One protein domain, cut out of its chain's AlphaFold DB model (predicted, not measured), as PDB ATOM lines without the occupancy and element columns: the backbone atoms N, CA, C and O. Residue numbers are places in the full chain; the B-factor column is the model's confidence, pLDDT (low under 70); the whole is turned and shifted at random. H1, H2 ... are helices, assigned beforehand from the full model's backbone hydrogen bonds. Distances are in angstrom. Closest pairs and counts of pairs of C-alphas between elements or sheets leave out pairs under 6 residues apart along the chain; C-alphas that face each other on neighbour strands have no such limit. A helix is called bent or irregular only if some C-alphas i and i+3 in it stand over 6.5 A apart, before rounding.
ATOM      1  N   LEU A 119      -1.943  17.057 -23.347       67.06
ATOM      2  CA  LEU A 119      -2.734  18.279 -23.214       67.06
ATOM      3  C   LEU A 119      -2.541  19.197 -24.422       67.06
ATOM      4  O   LEU A 119      -3.517  19.705 -24.963       67.06
ATOM      5  N   VAL A 120      -1.297  19.384 -24.872       68.31
ATOM      6  CA  VAL A 120      -1.005  20.186 -26.071       68.31
ATOM      7  C   VAL A 120      -1.720  19.588 -27.284       68.31
ATOM      8  O   VAL A 120      -2.414  20.302 -28.003       68.31
ATOM      9  N   ARG A 121      -1.664  18.262 -27.455       79.25
ATOM     10  CA  ARG A 121      -2.419  17.552 -28.499       79.25
ATOM     11  C   ARG A 121      -3.932  17.729 -28.335       79.25
ATOM     12  O   ARG A 121      -4.625  18.022 -29.304       79.25
ATOM     13  N   GLN A 122      -4.459  17.619 -27.119       76.19
ATOM     14  CA  GLN A 122      -5.882  17.820 -26.841       76.19
ATOM     15  C   GLN A 122      -6.347  19.245 -27.182       76.19
ATOM     16  O   GLN A 122      -7.402  19.403 -27.793       76.19
ATOM     17  N   LEU A 123      -5.578  20.267 -26.802       69.38
ATOM     18  CA  LEU A 123      -5.891  21.677 -27.056       69.38
ATOM     19  C   LEU A 123      -5.810  22.029 -28.539       69.38
ATOM     20  O   LEU A 123      -6.588  22.847 -29.014       69.38
ATOM     21  N   MET A 124      -4.907  21.389 -29.281       74.31
ATOM     22  CA  MET A 124      -4.780  21.590 -30.722       74.31
ATOM     23  C   MET A 124      -5.848  20.843 -31.529       74.31
ATOM     24  O   MET A 124      -6.073  21.170 -32.691       74.31
ATOM     25  N   ARG A 125      -6.521  19.847 -30.942       82.12
ATOM     26  CA  ARG A 125      -7.469  18.972 -31.647       82.12
ATOM     27  C   ARG A 125      -8.658  19.686 -32.310       82.12
ATOM     28  O   ARG A 125      -9.019  19.259 -33.405       82.12
ATOM     29  N   PRO A 126      -9.269  20.737 -31.724       82.81
ATOM     30  CA  PRO A 126     -10.322  21.507 -32.392       82.81
ATOM     31  C   PRO A 126      -9.868  22.153 -33.707       82.81
ATOM     32  O   PRO A 126     -10.648  22.193 -34.651       82.81
ATOM     33  N   GLU A 127      -8.611  22.594 -33.782       78.31
ATOM     34  CA  GLU A 127      -8.064  23.313 -34.942       78.31
ATOM     35  C   GLU A 127      -7.365  22.383 -35.943       78.31
ATOM     36  O   GLU A 127      -7.433  22.586 -37.152       78.31
ATOM     37  N   LEU A 128      -6.684  21.345 -35.450       77.88
ATOM     38  CA  LEU A 128      -5.830  20.464 -36.253       77.88
ATOM     39  C   LEU A 128      -6.430  19.077 -36.522       77.88
ATOM     40  O   LEU A 128      -5.866  18.289 -37.282       77.88
ATOM     41  N   GLY A 129      -7.557  18.736 -35.894       85.25
ATOM     42  CA  GLY A 129      -8.177  17.422 -36.034       85.25
ATOM     43  C   GLY A 129      -7.211  16.282 -35.690       85.25
ATOM     44  O   GLY A 129      -6.532  16.311 -34.664       85.25
ATOM     45  N   ALA A 130      -7.142  15.266 -36.553       85.50
ATOM     46  CA  ALA A 130      -6.293  14.090 -36.344       85.50
ATOM     47  C   ALA A 130      -4.781  14.395 -36.394       85.50
ATOM     48  O   ALA A 130      -3.994  13.621 -35.855       85.50
ATOM     49  N   GLU A 131      -4.356  15.519 -36.986       80.88
ATOM     50  CA  GLU A 131      -2.939  15.918 -36.984       80.88
ATOM     51  C   GLU A 131      -2.432  16.275 -35.584       80.88
ATOM     52  O   GLU A 131      -1.230  16.237 -35.330       80.88
ATOM     53  N   ALA A 132      -3.332  16.618 -34.659       83.50
ATOM     54  CA  ALA A 132      -2.947  16.870 -33.280       83.50
ATOM     55  C   ALA A 132      -2.372  15.607 -32.618       83.50
ATOM     56  O   ALA A 132      -1.436  15.700 -31.830       83.50
ATOM     57  N   ASP A 133      -2.864  14.420 -32.986       84.38
ATOM     58  CA  ASP A 133      -2.450  13.147 -32.384       84.38
ATOM     59  C   ASP A 133      -0.989  12.788 -32.750       84.38
ATOM     60  O   ASP A 133      -0.317  12.073 -32.005       84.38
ATOM     61  N   THR A 134      -0.467  13.338 -33.855       85.81
ATOM     62  CA  THR A 134       0.921  13.170 -34.318       85.81
ATOM     63  C   THR A 134       1.811  14.377 -34.022       85.81
ATOM     64  O   THR A 134       2.959  14.405 -34.461       85.81
ATOM     65  N   PHE A 135       1.326  15.369 -33.267       82.69
ATOM     66  CA  PHE A 135       2.114  16.555 -32.947       82.69
ATOM     67  C   PHE A 135       3.338  16.180 -32.104       82.69
ATOM     68  O   PHE A 135       3.220  15.621 -31.006       82.69
ATOM     69  N   THR A 136       4.521  16.485 -32.628       81.88
ATOM     70  CA  THR A 136       5.818  16.301 -31.966       81.88
ATOM     71  C   THR A 136       6.606  17.603 -31.974       81.88
ATOM     72  O   THR A 136       6.253  18.563 -32.663       81.88
ATOM     73  N   ALA A 137       7.701  17.636 -31.217       77.94
ATOM     74  CA  ALA A 137       8.592  18.785 -31.183       77.94
ATOM     75  C   ALA A 137       9.123  19.136 -32.583       77.94
ATOM     76  O   ALA A 137       9.190  20.305 -32.955       77.94
ATOM     77  N   GLU A 138       9.414  18.118 -33.395       83.56
ATOM     78  CA  GLU A 138       9.871  18.272 -34.776       83.56
ATOM     79  C   GLU A 138       8.801  18.899 -35.680       83.56
ATOM     80  O   GLU A 138       9.116  19.766 -36.496       83.56
ATOM     81  N   THR A 139       7.522  18.547 -35.496       84.25
ATOM     82  CA  THR A 139       6.427  19.087 -36.329       84.25
ATOM     83  C   THR A 139       6.239  20.604 -36.202       84.25
ATOM     84  O   THR A 139       5.617  21.220 -37.066       84.25
ATOM     85  N   VAL A 140       6.812  21.240 -35.173       82.12
ATOM     86  CA  VAL A 140       6.858  22.708 -35.051       82.12
ATOM     87  C   VAL A 140       7.679  23.345 -36.172       82.12
ATOM     88  O   VAL A 140       7.346  24.433 -36.635       82.12
ATOM     89  N   LEU A 141       8.727  22.669 -36.648       84.38
ATOM     90  CA  LEU A 141       9.637  23.204 -37.664       84.38
ATOM     91  C   LEU A 141       8.992  23.308 -39.048       84.38
ATOM     92  O   LEU A 141       9.410  24.130 -39.858       84.38
ATOM     93  N   SER A 142       7.977  22.485 -39.319       82.06
ATOM     94  CA  SER A 142       7.266  22.458 -40.598       82.06
ATOM     95  C   SER A 142       6.022  23.350 -40.628       82.06
ATOM     96  O   SER A 142       5.367  23.444 -41.665       82.06
ATOM     97  N   ARG A 143       5.650  23.978 -39.506       78.31
ATOM     98  CA  ARG A 143       4.440  24.808 -39.415       78.31
ATOM     99  C   ARG A 143       4.723  26.206 -39.966       78.31
ATOM    100  O   ARG A 143       5.719  26.838 -39.617       78.31
ATOM    101  N   GLN A 144       3.823  26.701 -40.815       78.44
ATOM    102  CA  GLN A 144       3.848  28.099 -41.231       78.44
ATOM    103  C   GLN A 144       3.387  28.981 -40.070       78.44
ATOM    104  O   GLN A 144       2.340  28.738 -39.477       78.44
ATOM    105  N   VAL A 145       4.187  29.996 -39.756       79.00
ATOM    106  CA  VAL A 145       3.886  31.004 -38.739       79.00
ATOM    107  C   VAL A 145       3.658  32.318 -39.467       79.00
ATOM    108  O   VAL A 145       4.510  32.728 -40.259       79.00
ATOM    109  N   ASP A 146       2.537  32.983 -39.192       82.81
ATOM    110  CA  ASP A 146       2.324  34.357 -39.643       82.81
ATOM    111  C   ASP A 146       3.223  35.294 -38.830       82.81
ATOM    112  O   ASP A 146       2.862  35.838 -37.784       82.81
ATOM    113  N   TRP A 147       4.467  35.392 -39.288       85.81
ATOM    114  CA  TRP A 147       5.501  36.135 -38.591       85.81
ATOM    115  C   TRP A 147       5.238  37.635 -38.610       85.81
ATOM    116  O   TRP A 147       5.527  38.303 -37.626       85.81
ATOM    117  N   THR A 148       4.657  38.141 -39.699       82.69
ATOM    118  CA  THR A 148       4.316  39.557 -39.842       82.69
ATOM    119  C   THR A 148       3.288  39.954 -38.791       82.69
ATOM    120  O   THR A 148       3.549  40.880 -38.026       82.69
ATOM    121  N   ASN A 149       2.195  39.189 -38.661       78.75
ATOM    122  CA  ASN A 149       1.199  39.439 -37.619       78.75
ATOM    123  C   ASN A 149       1.812  39.358 -36.209       78.75
ATOM    124  O   ASN A 149       1.530  40.191 -35.352       78.75
ATOM    125  N   CYS A 150       2.709  38.392 -35.974       70.88
ATOM    126  CA  CYS A 150       3.403  38.257 -34.692       70.88
ATOM    127  C   CYS A 150       4.273  39.483 -34.364       70.88
ATOM    128  O   CYS A 150       4.232  39.985 -33.243       70.88
ATOM    129  N   THR A 151       5.040  40.002 -35.325       83.50
ATOM    130  CA  THR A 151       5.863  41.201 -35.109       83.50
ATOM    131  C   THR A 151       5.042  42.485 -35.019       83.50
ATOM    132  O   THR A 151       5.472  43.414 -34.338       83.50
ATOM    133  N   ASP A 152       3.866  42.536 -35.647       80.69
ATOM    134  CA  ASP A 152       2.941  43.670 -35.541       80.69
ATOM    135  C   ASP A 152       2.307  43.747 -34.140       80.69
ATOM    136  O   ASP A 152       2.228  44.829 -33.554       80.69
ATOM    137  N   GLU A 153       1.915  42.605 -33.561       69.44
ATOM    138  CA  GLU A 153       1.424  42.530 -32.176       69.44
ATOM    139  C   GLU A 153       2.549  42.709 -31.139       69.44
ATOM    140  O   GLU A 153       2.325  43.282 -30.068       69.44
ATOM    141  N   TYR A 154       3.767  42.252 -31.452       69.00
ATOM    142  CA  TYR A 154       4.910  42.245 -30.533       69.00
ATOM    143  C   TYR A 154       6.177  42.853 -31.166       69.00
ATOM    144  O   TYR A 154       7.166  42.148 -31.396       69.00
ATOM    145  N   PRO A 155       6.228  44.184 -31.371       79.94
ATOM    146  CA  PRO A 155       7.309  44.842 -32.116       79.94
ATOM    147  C   PRO A 155       8.687  44.777 -31.437       79.94
ATOM    148  O   PRO A 155       9.707  45.041 -32.071       79.94
ATOM    149  N   GLY A 156       8.747  44.424 -30.148       80.06
ATOM    150  CA  GLY A 156      10.002  44.215 -29.417       80.06
ATOM    151  C   GLY A 156      10.661  42.851 -29.661       80.06
ATOM    152  O   GLY A 156      11.778  42.625 -29.193       80.06
ATOM    153  N   VAL A 157       9.993  41.926 -30.360       72.62
ATOM    154  CA  VAL A 157      10.522  40.585 -30.635       72.62
ATOM    155  C   VAL A 157      11.544  40.652 -31.768       72.62
ATOM    156  O   VAL A 157      11.228  40.945 -32.916       72.62
ATOM    157  N   THR A 158      12.799  40.342 -31.449       83.19
ATOM    158  CA  THR A 158      13.898  40.288 -32.426       83.19
ATOM    159  C   THR A 158      14.104  38.874 -32.979       83.19
ATOM    160  O   THR A 158      13.902  37.894 -32.259       83.19
ATOM    161  N   GLY A 159      14.607  38.756 -34.211       87.12
ATOM    162  CA  GLY A 159      14.953  37.479 -34.855       87.12
ATOM    163  C   GLY A 159      13.995  37.092 -35.982       87.12
ATOM    164  O   GLY A 159      13.253  37.928 -36.490       87.12
ATOM    165  N   THR A 160      14.032  35.825 -36.394       88.19
ATOM    166  CA  THR A 160      13.170  35.278 -37.457       88.19
ATOM    167  C   THR A 160      12.239  34.191 -36.929       88.19
ATOM    168  O   THR A 160      12.565  33.515 -35.949       88.19
ATOM    169  N   ALA A 161      11.121  33.957 -37.622       82.44
ATOM    170  CA  ALA A 161      10.219  32.841 -37.327       82.44
ATOM    171  C   ALA A 161      10.967  31.507 -37.214       82.44
ATOM    172  O   ALA A 161      10.767  30.763 -36.264       82.44
ATOM    173  N   GLU A 162      11.901  31.235 -38.128       86.31
ATOM    174  CA  GLU A 162      12.692  30.002 -38.120       86.31
ATOM    175  C   GLU A 162      13.548  29.853 -36.852       86.31
ATOM    176  O   GLU A 162      13.629  28.768 -36.271       86.31
ATOM    177  N   GLN A 163      14.173  30.938 -36.385       81.31
ATOM    178  CA  GLN A 163      14.956  30.921 -35.148       81.31
ATOM    179  C   GLN A 163      14.073  30.614 -33.936       81.31
ATOM    180  O   GLN A 163      14.474  29.840 -33.064       81.31
ATOM    181  N   TRP A 164      12.874  31.192 -33.887       80.06
ATOM    182  CA  TRP A 164      11.922  30.971 -32.801       80.06
ATOM    183  C   TRP A 164      11.287  29.579 -32.850       80.06
ATOM    184  O   TRP A 164      11.265  28.905 -31.820       80.06
ATOM    185  N   SER A 165      10.900  29.083 -34.026       82.75
ATOM    186  CA  SER A 165      10.403  27.712 -34.204       82.75
ATOM    187  C   SER A 165      11.447  26.672 -33.806       82.75
ATOM    188  O   SER A 165      11.111  25.703 -33.131       82.75
ATOM    189  N   ARG A 166      12.732  26.885 -34.129       81.38
ATOM    190  CA  ARG A 166      13.821  25.999 -33.673       81.38
ATOM    191  C   ARG A 166      14.004  26.017 -32.161       81.38
ATOM    192  O   ARG A 166      14.206  24.964 -31.562       81.38
ATOM    193  N   ARG A 167      13.929  27.193 -31.530       75.56
ATOM    194  CA  ARG A 167      13.997  27.311 -30.064       75.56
ATOM    195  C   ARG A 167      12.833  26.584 -29.395       75.56
ATOM    196  O   ARG A 167      13.061  25.865 -28.428       75.56
ATOM    197  N   LEU A 168      11.624  26.741 -29.933       72.12
ATOM    198  CA  LEU A 168      10.431  26.063 -29.438       72.12
ATOM    199  C   LEU A 168      10.533  24.544 -29.622       72.12
ATOM    200  O   LEU A 168      10.333  23.819 -28.657       72.12
ATOM    201  N   ALA A 169      10.926  24.065 -30.805       76.25
ATOM    202  CA  ALA A 169      11.135  22.641 -31.061       76.25
ATOM    203  C   ALA A 169      12.133  22.030 -30.065       76.25
ATOM    204  O   ALA A 169      11.825  21.035 -29.427       76.25
ATOM    205  N   LEU A 170      13.286  22.667 -29.834       72.12
ATOM    206  CA  LEU A 170      14.269  22.186 -28.855       72.12
ATOM    207  C   LEU A 170      13.743  22.198 -27.413       72.12
ATOM    208  O   LEU A 170      14.110  21.334 -26.619       72.12
ATOM    209  N   ALA A 171      12.922  23.186 -27.054       63.38
ATOM    210  CA  ALA A 171      12.311  23.253 -25.731       63.38
ATOM    211  C   ALA A 171      11.280  22.132 -25.530       63.38
ATOM    212  O   ALA A 171      11.281  21.492 -24.482       63.38
ATOM    213  N   LEU A 172      10.444  21.873 -26.539       65.81
ATOM    214  CA  LEU A 172       9.442  20.808 -26.516       65.81
ATOM    215  C   LEU A 172      10.081  19.419 -26.563       65.81
ATOM    216  O   LEU A 172       9.659  18.547 -25.819       65.81
ATOM    217  N   ASP A 173      11.126  19.224 -27.370       72.81
ATOM    218  CA  ASP A 173      11.853  17.953 -27.477       72.81
ATOM    219  C   ASP A 173      12.431  17.541 -26.119       72.81
ATOM    220  O   ASP A 173      12.213  16.434 -25.645       72.81
ATOM    221  N   ARG A 174      13.057  18.488 -25.413       60.44
ATOM    222  CA  ARG A 174      13.564  18.269 -24.049       60.44
ATOM    223  C   ARG A 174      12.466  18.049 -23.012       60.44
ATOM    224  O   ARG A 174      12.731  17.412 -22.000       60.44
ATOM    225  N   ALA A 175      11.290  18.638 -23.215       54.62
ATOM    226  CA  ALA A 175      10.168  18.516 -22.291       54.62
ATOM    227  C   ALA A 175       9.353  17.228 -22.508       54.62
ATOM    228  O   ALA A 175       8.617  16.832 -21.608       54.62
ATOM    229  N   TRP A 176       9.450  16.612 -23.690       63.00
ATOM    230  CA  TRP A 176       8.658  15.444 -24.097       63.00
ATOM    231  C   TRP A 176       9.468  14.151 -24.268       63.00
ATOM    232  O   TRP A 176       8.857  13.095 -24.428       63.00
ATOM    233  N   ALA A 177      10.802  14.225 -24.246       58.88
ATOM    234  CA  ALA A 177      11.698  13.066 -24.163       58.88
ATOM    235  C   ALA A 177      11.604  12.358 -22.800       58.88
ATOM    236  O   ALA A 177      11.709  11.111 -22.793       58.88
TER     237      ALA A 177
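Overview. This is residues 119 to 177 of the 177 residues of the protein "Nucleotidyl transferase AbiEii toxin, Type IV TA system" of Micromonospora citrea (UniProt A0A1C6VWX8). A loose frame of three helices has H1, folded back by a kink near residue 128, at one end, short H2 at the other, and H3 along one side. Residues 135 to 146 run through the middle from H1 to H2, and residues 152 to 158 stick out. The printed part has 59 residues, is all helix in the order H1, H2, H3, and is only just loose, close to compact, with a radius of gyration of the C-alphas of 12.7 A and spans of 33 by 25 by 18 A.

Arrangement. H1, residues 119 to 134, is irregular, with C-alphas 127 and 130 9.5 A apart and a kink of 159 degrees near residue 128. H1 is apart from H2, residues 147 to 153, and from H3, residues 161 to 176. H2 and H3 are close but not clearly touching; their closest C-alphas, of Trp 147 and Ala 161, are 5.9 A apart. Their lines are about perpendicular, at 89 degrees. In H2 and H3 every O i to N i+4 pair is within hydrogen-bond range; in H1 5 of 12 are, beside 9 of 13 O i to N i+3 pairs.

Along the chain. H1 begins at C-alpha 119 (-2.734, 18.279, -23.214) and measures 12.8 A, H2 9.9 A. H3 measures 21.9 A and ends at C-alpha 176 (8.658, 15.444, -24.097).

Size, cuts and confidence. The farthest C-alphas, of Ala 130 and Gly 156, are 34.9 A apart. The printed part has no cut. The link from H1 to H2 is long. Eleven residues are under pLDDT 70, among them 174 to 177.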